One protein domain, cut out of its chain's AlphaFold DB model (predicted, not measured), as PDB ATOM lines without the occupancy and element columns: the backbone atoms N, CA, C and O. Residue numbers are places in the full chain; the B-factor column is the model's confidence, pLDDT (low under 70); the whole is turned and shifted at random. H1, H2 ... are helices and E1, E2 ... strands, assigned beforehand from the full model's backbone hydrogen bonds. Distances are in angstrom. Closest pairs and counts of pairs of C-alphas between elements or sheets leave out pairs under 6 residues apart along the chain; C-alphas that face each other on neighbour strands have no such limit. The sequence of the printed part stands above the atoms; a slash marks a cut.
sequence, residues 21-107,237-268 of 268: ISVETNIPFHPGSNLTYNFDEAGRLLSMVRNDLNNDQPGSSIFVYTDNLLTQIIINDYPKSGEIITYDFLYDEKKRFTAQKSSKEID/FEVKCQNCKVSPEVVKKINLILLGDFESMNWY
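What this domain is: This is residues 21 to 107 and 237 to 268 of the 268 residues of an uncharacterized protein of Flavobacterium sp. (UniProt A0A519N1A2). One broad, twisted sheet of eight antiparallel strands makes a wall, and the helix H1 packs over one face of it near the edge formed by E8, E1 and E2. The other face has no named helix on it; the short helix H2 follows H1 and only grazes the sheet. The printed part has 119 residues with eight named strands and then two named helices, in the order E1 E2 E3 E4 E5 E6 E7 E8 H1 H2, and the sheet runs E7 E6 E5 E4 E3 E2 E1 E8. E1 to E7 form a meander, each strand the antiparallel neighbour of the one before. The class is mixed, helices and strands, and the whole is compact, with a radius of gyration of the C-alphas of 15.5 A, and flat in outline, spanning 45 by 40 by 21 A.

Where its parts are: E1 is residues 21 to 26, beginning at C-alpha 21 at (-20.228, -22.617, 23.969), 17.1 A from first to last C-alpha. E2 is residues 34 to 39, 16.5 A, and E3 is residues 45 to 51, 17.4 A. The longest strands by residues follow, with eight each: E4, residues 59 to 66, 23.8 A; E5, residues 69 to 76, 21.4 A; and E6, residues 84 to 91, 22.8 A. E7 is residues 97 to 102, 14.9 A, ending at C-alpha 102 at (-6.529, -9.119, 44.806). After the cut comes E8, residues 237 to 240, 9.6 A. H1 is residues 248 to 258, 15.3 A. H2 is residues 262 to 265, 5.3 A, ending at C-alpha 265 at (-7.889, -14.132, 27.091).

How they stand to each other: E1 and E2 form a hairpin, with N 23 and O 37 within hydrogen-bond range at 2.8 A. In the hairpin of E2 and E3, N 36 and O 49 are 2.8 A apart. E3 and E4 form a hairpin at 173 degrees between their directions, with N 48 and O 61 at 2.8 A. In the hairpin of E4 and E5, N 62 and O 74 are 2.8 A apart. E5 and E6 form a hairpin with N 75 and O 85 at 2.8 A, and E6 and E7 one with N 90 and O 99 at 2.8 A. E8 is the antiparallel neighbour of E1, with N 24 and O 238 at 2.8 A. E7 and E8 are the edge strands, and they are apart. From edge to edge the strands' lines turn by 81 degrees. H1 is on the sheet at a height over the sheet of 10.1 A, over E2 and E1. On the local plane its line stands at 34 degrees to that of E1, slantwise to the strands. The closest C-alphas of H1 and E2 are those of Ile 254 and Phe 39, 7.8 A apart. H1 and H2 touch, the closest C-alphas being those of Lys 253 and Ser 264, 6.0 A apart. H2 only grazes the sheet, with its residues 262 to 265; the closest C-alphas of H2 and E5 are those of Met 265 and Leu 70, 7.5 A apart. In H1 every O i to N i+4 pair is within hydrogen-bond range, while H2 is too short for such a pair.

The domain as a whole: The two C-alphas farthest apart are those of Pro 31 and Glu 93, 46.7 A. Residues 108 to 236 are cut out and not printed, and C-alphas 107 and 237 are 32.4 A apart across the cut. Of the links that are printed whole, none is long. The mean pLDDT of the printed part is 80.4; residues 27 to 32, 53 to 57, 78 to 82, 105 to 107, 242 to 244 and 261 to 268 are under 70.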
ATOM      1  N   ILE A  21     -20.936 -21.353  24.195       85.44
ATOM      2  CA  ILE A  21     -20.228 -22.617  23.969       85.44
ATOM      3  C   ILE A  21     -19.865 -23.200  25.332       85.44
ATOM      4  O   ILE A  21     -19.153 -22.551  26.094       85.44
ATOM      5  N   SER A  22     -20.322 -24.413  25.647       88.12
ATOM      6  CA  SER A  22     -19.929 -25.101  26.878       88.12
ATOM      7  C   SER A  22     -19.003 -26.270  26.559       88.12
ATOM      8  O   SER A  22     -19.244 -27.034  25.621       88.12
ATOM      9  N   VAL A  23     -17.917 -26.397  27.313       84.75
ATOM     10  CA  VAL A  23     -16.978 -27.516  27.217       84.75
ATOM     11  C   VAL A  23     -16.877 -28.175  28.580       84.75
ATOM     12  O   VAL A  23     -16.482 -27.540  29.553       84.75
ATOM     13  N   GLU A  24     -17.211 -29.455  28.642       86.81
ATOM     14  CA  GLU A  24     -17.093 -30.268  29.846       86.81
ATOM     15  C   GLU A  24     -15.875 -31.179  29.752       86.81
ATOM     16  O   GLU A  24     -15.566 -31.727  28.692       86.81
ATOM     17  N   THR A  25     -15.185 -31.364  30.872       83.81
ATOM     18  CA  THR A  25     -14.075 -32.307  30.993       83.81
ATOM     19  C   THR A  25     -14.160 -33.108  32.287       83.81
ATOM     20  O   THR A  25     -14.646 -32.618  33.307       83.81
ATOM     21  N   ASN A  26     -13.676 -34.349  32.251       79.88
ATOM     22  CA  ASN A  26     -13.539 -35.189  33.440       79.88
ATOM     23  C   ASN A  26     -12.192 -34.930  34.107       79.88
ATOM     24  O   ASN A  26     -11.161 -34.996  33.442       79.88
ATOM     25  N   ILE A  27     -12.183 -34.722  35.424       69.56
ATOM     26  CA  ILE A  27     -10.938 -34.508  36.168       69.56
ATOM     27  C   ILE A  27     -10.276 -35.875  36.396       69.56
ATOM     28  O   ILE A  27     -10.800 -36.672  37.178       69.56
ATOM     29  N   PRO A  28      -9.121 -36.178  35.773       61.66
ATOM     30  CA  PRO A  28      -8.601 -37.547  35.758       61.66
ATOM     31  C   PRO A  28      -8.225 -38.077  37.148       61.66
ATOM     32  O   PRO A  28      -8.329 -39.269  37.417       61.66
ATOM     33  N   PHE A  29      -7.820 -37.176  38.044       64.44
ATOM     34  CA  PHE A  29      -7.388 -37.493  39.407       64.44
ATOM     35  C   PHE A  29      -8.533 -37.494  40.433       64.44
ATOM     36  O   PHE A  29      -8.316 -37.818  41.598       64.44
ATOM     37  N   HIS A  30      -9.756 -37.151  40.010       67.06
ATOM     38  CA  HIS A  30     -10.956 -37.164  40.844       67.06
ATOM     39  C   HIS A  30     -12.118 -37.790  40.060       67.06
ATOM     40  O   HIS A  30     -12.952 -37.061  39.516       67.06
ATOM     41  N   PRO A  31     -12.175 -39.136  39.973       66.38
ATOM     42  CA  PRO A  31     -13.214 -39.849  39.233       66.38
ATOM     43  C   PRO A  31     -14.607 -39.348  39.613       66.38
ATOM     44  O   PRO A  31     -14.890 -39.216  40.793       66.38
ATOM     45  N   GLY A  32     -15.464 -39.040  38.639       69.94
ATOM     46  CA  GLY A  32     -16.815 -38.510  38.880       69.94
ATOM     47  C   GLY A  32     -16.894 -37.011  39.197       69.94
ATOM     48  O   GLY A  32     -17.996 -36.489  39.308       69.94
ATOM     49  N   SER A  33     -15.761 -36.309  39.287       78.38
ATOM     50  CA  SER A  33     -15.734 -34.843  39.247       78.38
ATOM     51  C   SER A  33     -15.557 -34.356  37.810       78.38
ATOM     52  O   SER A  33     -14.777 -34.927  37.040       78.38
ATOM     53  N   ASN A  34     -16.241 -33.272  37.456       84.75
ATOM     54  CA  ASN A  34     -16.109 -32.636  36.150       84.75
ATOM     55  C   ASN A  34     -15.794 -31.144  36.283       84.75
ATOM     56  O   ASN A  34     -15.980 -30.530  37.335       84.75
ATOM     57  N   LEU A  35     -15.276 -30.574  35.205       86.62
ATOM     58  CA  LEU A  35     -15.038 -29.150  35.070       86.62
ATOM     59  C   LEU A  35     -15.758 -28.666  33.816       86.62
ATOM     60  O   LEU A  35     -15.572 -29.210  32.731       86.62
ATOM     61  N   THR A  36     -16.606 -27.662  33.990       89.31
ATOM     62  CA  THR A  36     -17.378 -27.041  32.915       89.31
ATOM     63  C   THR A  36     -16.811 -25.661  32.632       89.31
ATOM     64  O   THR A  36     -16.726 -24.828  33.533       89.31
ATOM     65  N   TYR A  37     -16.449 -25.411  31.380       90.19
ATOM     66  CA  TYR A  37     -16.010 -24.119  30.873       90.19
ATOM     67  C   TYR A  37     -17.113 -23.537  29.999       90.19
ATOM     68  O   TYR A  37     -17.546 -24.186  29.049       90.19
ATOM     69  N   ASN A  38     -17.543 -22.314  30.283       91.25
ATOM     70  CA  ASN A  38     -18.534 -21.625  29.460       91.25
ATOM     71  C   ASN A  38     -17.872 -20.460  28.744       91.25
ATOM     72  O   ASN A  38     -17.195 -19.660  29.383       91.25
ATOM     73  N   PHE A  39     -18.088 -20.356  27.439       90.69
ATOM     74  CA  PHE A  39     -17.548 -19.308  26.586       90.69
ATOM     75  C   PHE A  39     -18.672 -18.553  25.880       90.69
ATOM     76  O   PHE A  39     -19.740 -19.113  25.615       90.69
ATOM     77  N   ASP A  40     -18.420 -17.297  25.532       88.75
ATOM     78  CA  ASP A  40     -19.283 -16.560  24.612       88.75
ATOM     79  C   ASP A  40     -18.976 -16.872  23.135       88.75
ATOM     80  O   ASP A  40     -18.066 -17.636  22.802       88.75
ATOM     81  N   GLU A  41     -19.727 -16.247  22.227       86.88
ATOM     82  CA  GLU A  41     -19.559 -16.399  20.775       86.88
ATOM     83  C   GLU A  41     -18.185 -15.940  20.259       86.88
ATOM     84  O   GLU A  41     -17.735 -16.396  19.208       86.88
ATOM     85  N   ALA A  42     -17.501 -15.059  20.996       88.06
ATOM     86  CA  ALA A  42     -16.158 -14.576  20.680       88.06
ATOM     87  C   ALA A  42     -15.050 -15.454  21.299       88.06
ATOM     88  O   ALA A  42     -13.862 -15.110  21.225       88.06
ATOM     89  N   GLY A  43     -15.416 -16.571  21.941       88.00
ATOM     90  CA  GLY A  43     -14.496 -17.497  22.600       88.00
ATOM     91  C   GLY A  43     -13.863 -16.942  23.871       88.00
ATOM     92  O   GLY A  43     -12.792 -17.405  24.263       88.00
ATOM     93  N   ARG A  44     -14.457 -15.918  24.494       89.19
ATOM     94  CA  ARG A  44     -14.043 -15.441  25.819       89.19
ATOM     95  C   ARG A  44     -14.623 -16.365  26.875       89.19
ATOM     96  O   ARG A  44     -15.804 -16.695  26.815       89.19
ATOM     97  N   LEU A  45     -13.796 -16.783  27.825       91.19
ATOM     98  CA  LEU A  45     -14.232 -17.623  28.934       91.19
ATOM     99  C   LEU A  45     -15.085 -16.785  29.883       91.19
ATOM    100  O   LEU A  45     -14.609 -15.775  30.365       91.19
ATOM    101  N   LEU A  46     -16.314 -17.201  30.156       91.25
ATOM    102  CA  LEU A  46     -17.255 -16.532  31.057       91.25
ATOM    103  C   LEU A  46     -17.226 -17.141  32.458       91.25
ATOM    104  O   LEU A  46     -17.337 -16.434  33.457       91.25
ATOM    105  N   SER A  47     -17.086 -18.464  32.542       92.00
ATOM    106  CA  SER A  47     -17.047 -19.154  33.826       92.00
ATOM    107  C   SER A  47     -16.346 -20.501  33.754       92.00
ATOM    108  O   SER A  47     -16.408 -21.187  32.733       92.00
ATOM    109  N   MET A  48     -15.800 -20.918  34.889       90.38
ATOM    110  CA  MET A  48     -15.359 -22.281  35.162       90.38
ATOM    111  C   MET A  48     -16.125 -22.809  36.366       90.38
ATOM    112  O   MET A  48     -16.175 -22.135  37.391       90.38
ATOM    113  N   VAL A  49     -16.706 -23.999  36.259       88.50
ATOM    114  CA  VAL A  49     -17.448 -24.640  37.350       88.50
ATOM    115  C   VAL A  49     -16.899 -26.037  37.562       88.50
ATOM    116  O   VAL A  49     -16.982 -26.878  36.669       88.50
ATOM    117  N   ARG A  50     -16.330 -26.284  38.737       85.50
ATOM    118  CA  ARG A  50     -15.883 -27.605  39.163       85.50
ATOM    119  C   ARG A  50     -17.014 -28.270  39.929       85.50
ATOM    120  O   ARG A  50     -17.322 -27.823  41.026       85.50
ATOM    121  N   ASN A  51     -17.572 -29.349  39.397       80.62
ATOM    122  CA  ASN A  51     -18.535 -30.173  40.120       80.62
ATOM    123  C   ASN A  51     -17.796 -31.349  40.763       80.62
ATOM    124  O   ASN A  51     -17.060 -32.069  40.081       80.62
ATOM    125  N   ASP A  52     -17.951 -31.515  42.076       74.06
ATOM    126  CA  ASP A  52     -17.441 -32.680  42.791       74.06
ATOM    127  C   ASP A  52     -18.407 -33.872  42.675       74.06
ATOM    128  O   ASP A  52     -19.557 -33.733  42.268       74.06
ATOM    129  N   LEU A  53     -17.923 -35.063  43.031       66.62
ATOM    130  CA  LEU A  53     -18.670 -36.332  42.999       66.62
ATOM    131  C   LEU A  53     -20.041 -36.290  43.693       66.62
ATOM    132  O   LEU A  53     -20.912 -37.088  43.352       66.62
ATOM    133  N   ASN A  54     -20.214 -35.403  44.673       65.62
ATOM    134  CA  ASN A  54     -21.433 -35.319  45.468       65.62
ATOM    135  C   ASN A  54     -22.336 -34.156  45.032       65.62
ATOM    136  O   ASN A  54     -23.423 -34.017  45.580       65.62
ATOM    137  N   ASN A  55     -21.910 -33.328  44.064       61.09
ATOM    138  CA  ASN A  55     -22.537 -32.050  43.707       61.09
ATOM    139  C   ASN A  55     -22.796 -31.127  44.910       61.09
ATOM    140  O   ASN A  55     -23.583 -30.184  44.817       61.09
ATOM    141  N   ASP A  56     -22.151 -31.389  46.044       62.75
ATOM    142  CA  ASP A  56     -22.530 -30.752  47.296       62.75
ATOM    143  C   ASP A  56     -21.987 -29.327  47.333       62.75
ATOM    144  O   ASP A  56     -22.622 -28.466  47.947       62.75
ATOM    145  N   GLN A  57     -20.844 -29.061  46.675       63.12
ATOM    146  CA  GLN A  57     -20.201 -27.745  46.649       63.12
ATOM    147  C   GLN A  57     -19.347 -27.479  45.404       63.12
ATOM    148  O   GLN A  57     -18.135 -27.710  45.421       63.12
ATOM    149  N   PRO A  58     -19.933 -26.917  44.335       72.12
ATOM    150  CA  PRO A  58     -19.148 -26.546  43.180       72.12
ATOM    151  C   PRO A  58     -18.237 -25.356  43.505       72.12
ATOM    152  O   PRO A  58     -18.696 -24.309  43.964       72.12
ATOM    153  N   GLY A  59     -16.939 -25.519  43.251       81.25
ATOM    154  CA  GLY A  59     -16.027 -24.382  43.147       81.25
ATOM    155  C   GLY A  59     -16.271 -23.679  41.815       81.25
ATOM    156  O   GLY A  59     -16.488 -24.345  40.798       81.25
ATOM    157  N   SER A  60     -16.247 -22.349  41.791       87.56
ATOM    158  CA  SER A  60     -16.504 -21.606  40.555       87.56
ATOM    159  C   SER A  60     -15.625 -20.380  40.398       87.56
ATOM    160  O   SER A  60     -15.409 -19.648  41.362       87.56
ATOM    161  N   SER A  61     -15.236 -20.103  39.159       90.19
ATOM    162  CA  SER A  61     -14.630 -18.838  38.755       90.19
ATOM    163  C   SER A  61     -15.512 -18.154  37.717       90.19
ATOM    164  O   SER A  61     -15.967 -18.805  36.776       90.19
ATOM    165  N   ILE A  62     -15.741 -16.854  37.866       92.81
ATOM    166  CA  ILE A  62     -16.499 -16.013  36.933       92.81
ATOM    167  C   ILE A  62     -15.554 -14.965  36.358       92.81
ATOM    168  O   ILE A  62     -14.787 -14.359  37.101       92.81
ATOM    169  N   PHE A  63     -15.633 -14.745  35.052       92.31
ATOM    170  CA  PHE A  63     -14.784 -13.829  34.298       92.31
ATOM    171  C   PHE A  63     -15.657 -12.708  33.733       92.31
ATOM    172  O   PHE A  63     -16.601 -12.955  32.980       92.31
ATOM    173  N   VAL A  64     -15.362 -11.471  34.118       93.25
ATOM    174  CA  VAL A  64     -16.165 -10.293  33.775       93.25
ATOM    175  C   VAL A  64     -15.408  -9.441  32.773       93.25
ATOM    176  O   VAL A  64     -14.249  -9.094  33.005       93.25
ATOM    177  N   TYR A  65     -16.081  -9.069  31.684       90.81
ATOM    178  CA  TYR A  65     -15.507  -8.245  30.628       90.81
ATOM    179  C   TYR A  65     -16.231  -6.905  30.502       90.81
ATOM    180  O   TYR A  65     -17.460  -6.870  30.457       90.81
ATOM    181  N   THR A  66     -15.467  -5.826  30.343       90.31
ATOM    182  CA  THR A  66     -15.965  -4.482  30.006       90.31
ATOM    183  C   THR A  66     -15.235  -3.998  28.758       90.31
ATOM    184  O   THR A  66     -14.019  -4.132  28.672       90.31
ATOM    185  N   ASP A  67     -15.957  -3.497  27.753       89.25
ATOM    186  CA  ASP A  67     -15.378  -3.041  26.474       89.25
ATOM    187  C   ASP A  67     -14.418  -4.045  25.808       89.25
ATOM    188  O   ASP A  67     -13.441  -3.674  25.152       89.25
ATOM    189  N   ASN A  68     -14.739  -5.334  25.956       86.69
ATOM    190  CA  ASN A  68     -13.966  -6.491  25.496       86.69
ATOM    191  C   ASN A  68     -12.649  -6.781  26.234       86.69
ATOM    192  O   ASN A  68     -11.930  -7.682  25.802       86.69
ATOM    193  N   LEU A  69     -12.383  -6.108  27.352       88.12
ATOM    194  CA  LEU A  69     -11.247  -6.354  28.240       88.12
ATOM    195  C   LEU A  69     -11.698  -7.130  29.475       88.12
ATOM    196  O   LEU A  69     -12.773  -6.854  30.004       88.12
ATOM    197  N   LEU A  70     -10.899  -8.096  29.933       90.94
ATOM    198  CA  LEU A  70     -11.160  -8.808  31.184       90.94
ATOM    199  C   LEU A  70     -10.919  -7.849  32.351       90.94
ATOM    200  O   LEU A  70      -9.782  -7.486  32.601       90.94
ATOM    201  N   THR A  71     -11.957  -7.449  33.076       92.44
ATOM    202  CA  THR A  71     -11.832  -6.486  34.183       92.44
ATOM    203  C   THR A  71     -11.836  -7.140  35.550       92.44
ATOM    204  O   THR A  71     -11.322  -6.556  36.499       92.44
ATOM    205  N   GLN A  72     -12.412  -8.339  35.674       93.56
ATOM    206  CA  GLN A  72     -12.508  -9.011  36.963       93.56
ATOM    207  C   GLN A  72     -12.554 -10.535  36.832       93.56
ATOM    208  O   GLN A  72     -13.188 -11.069  35.921       93.56
ATOM    209  N   ILE A  73     -11.932 -11.228  37.784       92.06
ATOM    210  CA  ILE A  73     -12.164 -12.647  38.057       92.06
ATOM    211  C   ILE A  73     -12.687 -12.783  39.482       92.06
ATOM    212  O   ILE A  73     -12.043 -12.334  40.426       92.06
ATOM    213  N   ILE A  74     -13.825 -13.448  39.644       91.94
ATOM    214  CA  ILE A  74     -14.418 -13.757  40.945       91.94
ATOM    215  C   ILE A  74     -14.272 -15.255  41.175       91.94
ATOM    216  O   ILE A  74     -14.813 -16.044  40.407       91.94
ATOM    217  N   ILE A  75     -13.557 -15.644  42.223       89.56
ATOM    218  CA  ILE A  75     -13.322 -17.034  42.609       89.56
ATOM    219  C   ILE A  75     -14.099 -17.321  43.887       89.56
ATOM    220  O   ILE A  75     -13.919 -16.660  44.910       89.56
ATOM    221  N   ASN A  76     -14.944 -18.338  43.818       85.69
ATOM    222  CA  ASN A  76     -15.653 -18.914  44.944       85.69
ATOM    223  C   ASN A  76     -15.135 -20.341  45.123       85.69
ATOM    224  O   ASN A  76     -15.578 -21.260  44.427       85.69
ATOM    225  N   ASP A  77     -14.134 -20.496  45.988       70.88
ATOM    226  CA  ASP A  77     -13.509 -21.787  46.257       70.88
ATOM    227  C   ASP A  77     -14.082 -22.364  47.555       70.88
ATOM    228  O   ASP A  77     -13.975 -21.757  48.620       70.88
ATOM    229  N   TYR A  78     -14.719 -23.533  47.452       63.16
ATOM    230  CA  TYR A  78     -15.349 -24.253  48.563       63.16
ATOM    231  C   TYR A  78     -16.298 -23.392  49.428       63.16
ATOM    232  O   TYR A  78     -15.918 -22.953  50.519       63.16
ATOM    233  N   PRO A  79     -17.575 -23.219  49.026       57.59
ATOM    234  CA  PRO A  79     -18.545 -22.357  49.709       57.59
ATOM    235  C   PRO A  79     -18.770 -22.611  51.217       57.59
ATOM    236  O   PRO A  79     -19.422 -21.786  51.853       57.59
ATOM    237  N   LYS A  80     -18.229 -23.677  51.845       58.28
ATOM    238  CA  LYS A  80     -18.192 -23.789  53.328       58.28
ATOM    239  C   LYS A  80     -17.444 -22.643  53.999       58.28
ATOM    240  O   LYS A  80     -17.829 -22.268  55.101       58.28
ATOM    241  N   SER A  81     -16.381 -22.125  53.384       65.38
ATOM    242  CA  SER A  81     -15.639 -20.985  53.938       65.38
ATOM    243  C   SER A  81     -16.420 -19.674  53.774       65.38
ATOM    244  O   SER A  81     -16.233 -18.745  54.557       65.38
ATOM    245  N   GLY A  82     -17.299 -19.608  52.764       66.19
ATOM    246  CA  GLY A  82     -17.950 -18.378  52.315       66.19
ATOM    247  C   GLY A  82     -16.970 -17.348  51.748       66.19
ATOM    248  O   GLY A  82     -17.350 -16.193  51.557       66.19
ATOM    249  N   GLU A  83     -15.712 -17.732  51.521       76.25
ATOM    250  CA  GLU A  83     -14.672 -16.817  51.085       76.25
ATOM    251  C   GLU A  83     -14.739 -16.611  49.570       76.25
ATOM    252  O   GLU A  83     -14.674 -17.556  48.784       76.25
ATOM    253  N   ILE A  84     -14.861 -15.348  49.165       85.75
ATOM    254  CA  ILE A  84     -14.848 -14.935  47.765       85.75
ATOM    255  C   ILE A  84     -13.575 -14.134  47.535       85.75
ATOM    256  O   ILE A  84     -13.344 -13.106  48.175       85.75
ATOM    257  N   ILE A  85     -12.751 -14.602  46.603       87.44
ATOM    258  CA  ILE A  85     -11.541 -13.904  46.173       87.44
ATOM    259  C   ILE A  85     -11.856 -13.209  44.862       87.44
ATOM    260  O   ILE A  85     -12.373 -13.827  43.938       87.44
ATOM    261  N   THR A  86     -11.551 -11.923  44.774       90.88
ATOM    262  CA  THR A  86     -11.729 -11.158  43.540       90.88
ATOM    263  C   THR A  86     -10.377 -10.666  43.061       90.88
ATOM    264  O   THR A  86      -9.592 -10.171  43.864       90.88
ATOM    265  N   TYR A  87     -10.109 -10.815  41.770       89.50
ATOM    266  CA  TYR A  87      -8.984 -10.188  41.095       89.50
ATOM    267  C   TYR A  87      -9.508  -9.130  40.141       89.50
ATOM    268  O   TYR A  87     -10.246  -9.464  39.218       89.50
ATOM    269  N   ASP A  88      -9.114  -7.882  40.352       92.31
ATOM    270  CA  ASP A  88      -9.412  -6.772  39.457       92.31
ATOM    271  C   ASP A  88      -8.235  -6.529  38.514       92.31
ATOM    272  O   ASP A  88      -7.072  -6.539  38.932       92.31
ATOM    273  N   PHE A  89      -8.548  -6.269  37.249       91.31
ATOM    274  CA  PHE A  89      -7.581  -6.007  36.190       91.31
ATOM    275  C   PHE A  89      -7.789  -4.586  35.678       91.31
ATOM    276  O   PHE A  89      -8.868  -4.219  35.208       91.31
ATOM    277  N   LEU A  90      -6.756  -3.763  35.829       92.06
ATOM    278  CA  LEU A  90      -6.802  -2.337  35.539       92.06
ATOM    279  C   LEU A  90      -6.097  -2.034  34.232       92.06
ATOM    280  O   LEU A  90      -5.064  -2.622  33.911       92.06
ATOM    281  N   TYR A  91      -6.635  -1.050  33.527       93.12
ATOM    282  CA  TYR A  91      -6.173  -0.634  32.219       93.12
ATOM    283  C   TYR A  91      -5.979   0.876  32.180       93.12
ATOM    284  O   TYR A  91      -6.688   1.608  32.871       93.12
ATOM    285  N   ASP A  92      -5.028   1.346  31.379       91.88
ATOM    286  CA  ASP A  92      -4.906   2.774  31.095       91.88
ATOM    287  C   ASP A  92      -5.804   3.219  29.926       91.88
ATOM    288  O   ASP A  92      -6.514   2.425  29.309       91.88
ATOM    289  N   GLU A  93      -5.759   4.509  29.589       90.38
ATOM    290  CA  GLU A  93      -6.544   5.092  28.491       90.38
ATOM    291  C   GLU A  93      -6.209   4.494  27.113       90.38
ATOM    292  O   GLU A  93      -7.024   4.543  26.192       90.38
ATOM    293  N   LYS A  94      -5.020   3.895  26.969       90.00
ATOM    294  CA  LYS A  94      -4.591   3.174  25.764       90.00
ATOM    295  C   LYS A  94      -4.999   1.696  25.803       90.00
ATOM    296  O   LYS A  94      -4.567   0.945  24.932       90.00
ATOM    297  N   LYS A  95      -5.825   1.293  26.776       89.06
ATOM    298  CA  LYS A  95      -6.274  -0.085  27.030       89.06
ATOM    299  C   LYS A  95      -5.141  -1.052  27.368       89.06
ATOM    300  O   LYS A  95      -5.280  -2.252  27.182       89.06
ATOM    301  N   ARG A  96      -4.024  -0.559  27.902       86.75
ATOM    302  CA  ARG A  96      -2.902  -1.410  28.319       86.75
ATOM    303  C   ARG A  96      -3.129  -1.910  29.730       86.75
ATOM    304  O   ARG A  96      -3.495  -1.120  30.594       86.75
ATOM    305  N   PHE A  97      -2.867  -3.187  29.976       87.38
ATOM    306  CA  PHE A  97      -2.968  -3.782  31.304       87.38
ATOM    307  C   PHE A  97      -1.920  -3.207  32.258       87.38
ATOM    308  O   PHE A  97      -0.731  -3.386  32.048       87.38
ATOM    309  N   THR A  98      -2.347  -2.508  33.306       88.50
ATOM    310  CA  THR A  98      -1.454  -1.767  34.216       88.50
ATOM    311  C   THR A  98      -1.393  -2.338  35.618       88.50
ATOM    312  O   THR A  98      -0.404  -2.104  36.310       88.50
ATOM    313  N   ALA A  99      -2.407  -3.081  36.064       87.75
ATOM    314  CA  ALA A  99      -2.347  -3.724  37.367       87.75
ATOM    315  C   ALA A  99      -3.322  -4.888  37.530       87.75
ATOM    316  O   ALA A  99      -4.454  -4.826  37.062       87.75
ATOM    317  N   GLN A 100      -2.904  -5.878  38.310       89.69
ATOM    318  CA  GLN A 100      -3.761  -6.876  38.938       89.69
ATOM    319  C   GLN A 100      -3.881  -6.556  40.426       89.69
ATOM    320  O   GLN A 100      -2.860  -6.335  41.078       89.69
ATOM    321  N   LYS A 101      -5.091  -6.574  40.983       90.00
ATOM    322  CA  LYS A 101      -5.331  -6.397  42.422       90.00
ATOM    323  C   LYS A 101      -6.173  -7.533  42.969       90.00
ATOM    324  O   LYS A 101      -7.235  -7.807  42.433       90.00
ATOM    325  N   SER A 102      -5.719  -8.165  44.044       88.06
ATOM    326  CA  SER A 102      -6.529  -9.119  44.806       88.06
ATOM    327  C   SER A 102      -7.358  -8.395  45.867       88.06
ATOM    328  O   SER A 102      -6.853  -7.484  46.522       88.06
ATOM    329  N   SER A 103      -8.589  -8.849  46.115       85.38
ATOM    330  CA  SER A 103      -9.437  -8.376  47.221       85.38
ATOM    331  C   SER A 103      -8.822  -8.613  48.601       85.38
ATOM    332  O   SER A 103      -9.255  -8.008  49.579       85.38
ATOM    333  N   LYS A 104      -7.803  -9.475  48.693       78.69
ATOM    334  CA  LYS A 104      -7.014  -9.689  49.911       78.69
ATOM    335  C   LYS A 104      -5.880  -8.673  50.085       78.69
ATOM    336  O   LYS A 104      -5.132  -8.800  51.045       78.69
ATOM    337  N   GLU A 105      -5.713  -7.728  49.154       65.94
ATOM    338  CA  GLU A 105      -4.677  -6.675  49.072       65.94
ATOM    339  C   GLU A 105      -3.209  -7.146  49.081       65.94
ATOM    340  O   GLU A 105      -2.313  -6.380  48.733       65.94
ATOM    341  N   ILE A 106      -2.952  -8.419  49.385       66.31
ATOM    342  CA  ILE A 106      -1.614  -9.002  49.462       66.31
ATOM    343  C   ILE A 106      -1.028  -9.225  48.066       66.31
ATOM    344  O   ILE A 106       0.169  -9.087  47.915       66.31
ATOM    345  N   ASP A 107      -1.832  -9.495  47.033       68.75
ATOM    346  CA  ASP A 107      -1.333  -9.874  45.701       68.75
ATOM    347  C   ASP A 107      -1.575  -8.783  44.642       68.75
ATOM    348  O   ASP A 107      -2.299  -8.993  43.667       68.75
ATOM    349  N   PHE A 237     -12.631 -34.176  26.571       83.94
ATOM    350  CA  PHE A 237     -13.395 -32.953  26.419       83.94
ATOM    351  C   PHE A 237     -14.644 -33.244  25.592       83.94
ATOM    352  O   PHE A 237     -14.568 -33.820  24.500       83.94
ATOM    353  N   GLU A 238     -15.791 -32.835  26.115       83.88
ATOM    354  CA  GLU A 238     -17.076 -32.881  25.438       83.88
ATOM    355  C   GLU A 238     -17.569 -31.455  25.206       83.88
ATOM    356  O   GLU A 238     -17.785 -30.687  26.139       83.88
ATOM    357  N   VAL A 239     -17.744 -31.091  23.937       81.94
ATOM    358  CA  VAL A 239     -18.269 -29.777  23.560       81.94
ATOM    359  C   VAL A 239     -19.783 -29.872  23.453       81.94
ATOM    360  O   VAL A 239     -20.308 -30.538  22.559       81.94
ATOM    361  N   LYS A 240     -20.484 -29.163  24.333       82.00
ATOM    362  CA  LYS A 240     -21.934 -28.996  24.305       82.00
ATOM    363  C   LYS A 240     -22.259 -27.635  23.698       82.00
ATOM    364  O   LYS A 240     -22.115 -26.592  24.330       82.00
ATOM    365  N   CYS A 241     -22.684 -27.654  22.438       72.44
ATOM    366  CA  CYS A 241     -23.135 -26.463  21.726       72.44
ATOM    367  C   CYS A 241     -24.286 -26.829  20.795       72.44
ATOM    368  O   CYS A 241     -24.093 -27.566  19.826       72.44
ATOM    369  N   GLN A 242     -25.489 -26.336  21.077       59.84
ATOM    370  CA  GLN A 242     -26.622 -26.515  20.174       59.84
ATOM    371  C   GLN A 242     -26.585 -25.400  19.122       59.84
ATOM    372  O   GLN A 242     -26.685 -24.227  19.454       59.84
ATOM    373  N   ASN A 243     -26.425 -25.765  17.846       63.12
ATOM    374  CA  ASN A 243     -26.491 -24.865  16.679       63.12
ATOM    375  C   ASN A 243     -25.416 -23.767  16.562       63.12
ATOM    376  O   ASN A 243     -25.537 -22.874  15.723       63.12
ATOM    377  N   CYS A 244     -24.328 -23.845  17.323       66.12
ATOM    378  CA  CYS A 244     -23.267 -22.847  17.254       66.12
ATOM    379  C   CYS A 244     -22.432 -23.014  15.975       66.12
ATOM    380  O   CYS A 244     -21.671 -23.974  15.827       66.12
ATOM    381  N   LYS A 245     -22.530 -22.059  15.046       74.19
ATOM    382  CA  LYS A 245     -21.538 -21.900  13.974       74.19
ATOM    383  C   LYS A 245     -20.330 -21.166  14.547       74.19
ATOM    384  O   LYS A 245     -20.255 -19.945  14.492       74.19
ATOM    385  N   VAL A 246     -19.410 -21.925  15.127       81.50
ATOM    386  CA  VAL A 246     -18.187 -21.381  15.724       81.50
ATOM    387  C   VAL A 246     -17.120 -21.245  14.640       81.50
ATOM    388  O   VAL A 246     -16.849 -22.208  13.919       81.50
ATOM    389  N   SER A 247     -16.529 -20.057  14.493       86.44
ATOM    390  CA  SER A 247     -15.461 -19.854  13.511       86.44
ATOM    391  C   SER A 247     -14.182 -20.604  13.927       86.44
ATOM    392  O   SER A 247     -13.951 -20.807  15.124       86.44
ATOM    393  N   PRO A 248     -13.312 -21.002  12.979       84.56
ATOM    394  CA  PRO A 248     -12.036 -21.649  13.300       84.56
ATOM    395  C   PRO A 248     -11.159 -20.850  14.275       84.56
ATOM    396  O   PRO A 248     -10.451 -21.434  15.094       84.56
ATOM    397  N   GLU A 249     -11.218 -19.519  14.220       85.62
ATOM    398  CA  GLU A 249     -10.488 -18.614  15.114       85.62
ATOM    399  C   GLU A 249     -10.985 -18.731  16.559       85.62
ATOM    400  O   GLU A 249     -10.175 -18.817  17.483       85.62
ATOM    401  N   VAL A 250     -12.305 -18.801  16.756       86.06
ATOM    402  CA  VAL A 250     -12.918 -18.984  18.080       86.06
ATOM    403  C   VAL A 250     -12.593 -20.369  18.639       86.06
ATOM    404  O   VAL A 250     -12.205 -20.484  19.801       86.06
ATOM    405  N   VAL A 251     -12.652 -21.419  17.811       85.19
ATOM    406  CA  VAL A 251     -12.245 -22.779  18.214       85.19
ATOM    407  C   VAL A 251     -10.784 -22.803  18.665       85.19
ATOM    408  O   VAL A 251     -10.464 -23.372  19.710       85.19
ATOM    409  N   LYS A 252      -9.890 -22.148  17.914       83.19
ATOM    410  CA  LYS A 252      -8.472 -22.041  18.275       83.19
ATOM    411  C   LYS A 252      -8.293 -21.349  19.627       83.19
ATOM    412  O   LYS A 252      -7.527 -21.836  20.454       83.19
ATOM    413  N   LYS A 253      -9.008 -20.246  19.860       84.88
ATOM    414  CA  LYS A 253      -8.972 -19.494  21.121       84.88
ATOM    415  C   LYS A 253      -9.398 -20.359  22.311       84.88
ATOM    416  O   LYS A 253      -8.678 -20.436  23.299       84.88
ATOM    417  N   ILE A 254     -10.512 -21.080  22.174       86.38
ATOM    418  CA  ILE A 254     -11.007 -22.010  23.199       86.38
ATOM    419  C   ILE A 254      -9.972 -23.097  23.493       86.38
ATOM    420  O   ILE A 254      -9.661 -23.344  24.654       86.38
ATOM    421  N   ASN A 255      -9.389 -23.712  22.460       84.50
ATOM    422  CA  ASN A 255      -8.369 -24.744  22.647       84.50
ATOM    423  C   ASN A 255      -7.157 -24.223  23.426       84.50
ATOM    424  O   ASN A 255      -6.661 -24.929  24.295       84.50
ATOM    425  N   LEU A 256      -6.686 -23.002  23.148       80.94
ATOM    426  CA  LEU A 256      -5.577 -22.400  23.893       80.94
ATOM    427  C   LEU A 256      -5.925 -22.255  25.381       80.94
ATOM    428  O   LEU A 256      -5.165 -22.727  26.225       80.94
ATOM    429  N   ILE A 257      -7.115 -21.737  25.695       83.56
ATOM    430  CA  ILE A 257      -7.594 -21.605  27.079       83.56
ATOM    431  C   ILE A 257      -7.650 -22.970  27.783       83.56
ATOM    432  O   ILE A 257      -7.142 -23.105  28.895       83.56
ATOM    433  N   LEU A 258      -8.199 -24.003  27.133       83.31
ATOM    434  CA  LEU A 258      -8.274 -25.364  27.695       83.31
ATOM    435  C   LEU A 258      -6.890 -25.995  27.926       83.31
ATOM    436  O   LEU A 258      -6.742 -26.876  28.768       83.31
ATOM    437  N   LEU A 259      -5.867 -25.543  27.198       79.44
ATOM    438  CA  LEU A 259      -4.476 -25.971  27.361       79.44
ATOM    439  C   LEU A 259      -3.703 -25.153  28.411       79.44
ATOM    440  O   LEU A 259      -2.489 -25.356  28.552       79.44
ATOM    441  N   GLY A 260      -4.384 -24.240  29.114       72.81
ATOM    442  CA  GLY A 260      -3.798 -23.311  30.083       72.81
ATOM    443  C   GLY A 260      -3.035 -22.148  29.442       72.81
ATOM    444  O   GLY A 260      -2.264 -21.478  30.125       72.81
ATOM    445  N   ASP A 261      -3.207 -21.925  28.138       69.50
ATOM    446  CA  ASP A 261      -2.647 -20.781  27.426       69.50
ATOM    447  C   ASP A 261      -3.643 -19.617  27.453       69.50
ATOM    448  O   ASP A 261      -4.531 -19.453  26.603       69.50
ATOM    449  N   PHE A 262      -3.487 -18.812  28.495       67.94
ATOM    450  CA  PHE A 262      -4.348 -17.675  28.751       67.94
ATOM    451  C   PHE A 262      -3.925 -16.415  28.002       67.94
ATOM    452  O   PHE A 262      -4.656 -15.439  28.098       67.94
ATOM    453  N   GLU A 263      -2.839 -16.391  27.216       64.31
ATOM    454  CA  GLU A 263      -2.481 -15.203  26.407       64.31
ATOM    455  C   GLU A 263      -3.644 -14.777  25.496       64.31
ATOM    456  O   GLU A 263      -3.883 -13.597  25.243       64.31
ATOM    457  N   SER A 264      -4.436 -15.764  25.086       59.47
ATOM    458  CA  SER A 264      -5.646 -15.620  24.288       59.47
ATOM    459  C   SER A 264      -6.844 -14.985  25.016       59.47
ATOM    460  O   SER A 264      -7.841 -14.672  24.369       59.47
ATOM    461  N   MET A 265      -6.789 -14.747  26.330       61.09
ATOM    462  CA  MET A 265      -7.889 -14.132  27.091       61.09
ATOM    463  C   MET A 265      -8.069 -12.624  26.841       61.09
ATOM    464  O   MET A 265      -8.959 -12.029  27.447       61.09
ATOM    465  N   ASN A 266      -7.317 -12.030  25.904       56.44
ATOM    466  CA  ASN A 266      -7.260 -10.585  25.652       56.44
ATOM    467  C   ASN A 266      -6.964  -9.811  26.943       56.44
ATOM    468  O   ASN A 266      -7.743  -8.971  27.390       56.44
ATOM    469  N   TRP A 267      -5.812 -10.114  27.542       46.19
ATOM    470  CA  TRP A 267      -5.246  -9.285  28.603       46.19
ATOM    471  C   TRP A 267      -4.872  -7.884  28.112       46.19
ATOM    472  O   TRP A 267      -4.694  -7.018  28.953       46.19
ATOM    473  N   TYR A 268      -4.736  -7.676  26.796       38.94
ATOM    474  CA  TYR A 268      -4.166  -6.491  26.146       38.94
ATOM    475  C   TYR A 268      -5.130  -5.862  25.139       38.94
ATOM    476  O   TYR A 268      -5.912  -6.623  24.519       38.94
TER     477      TYR A 268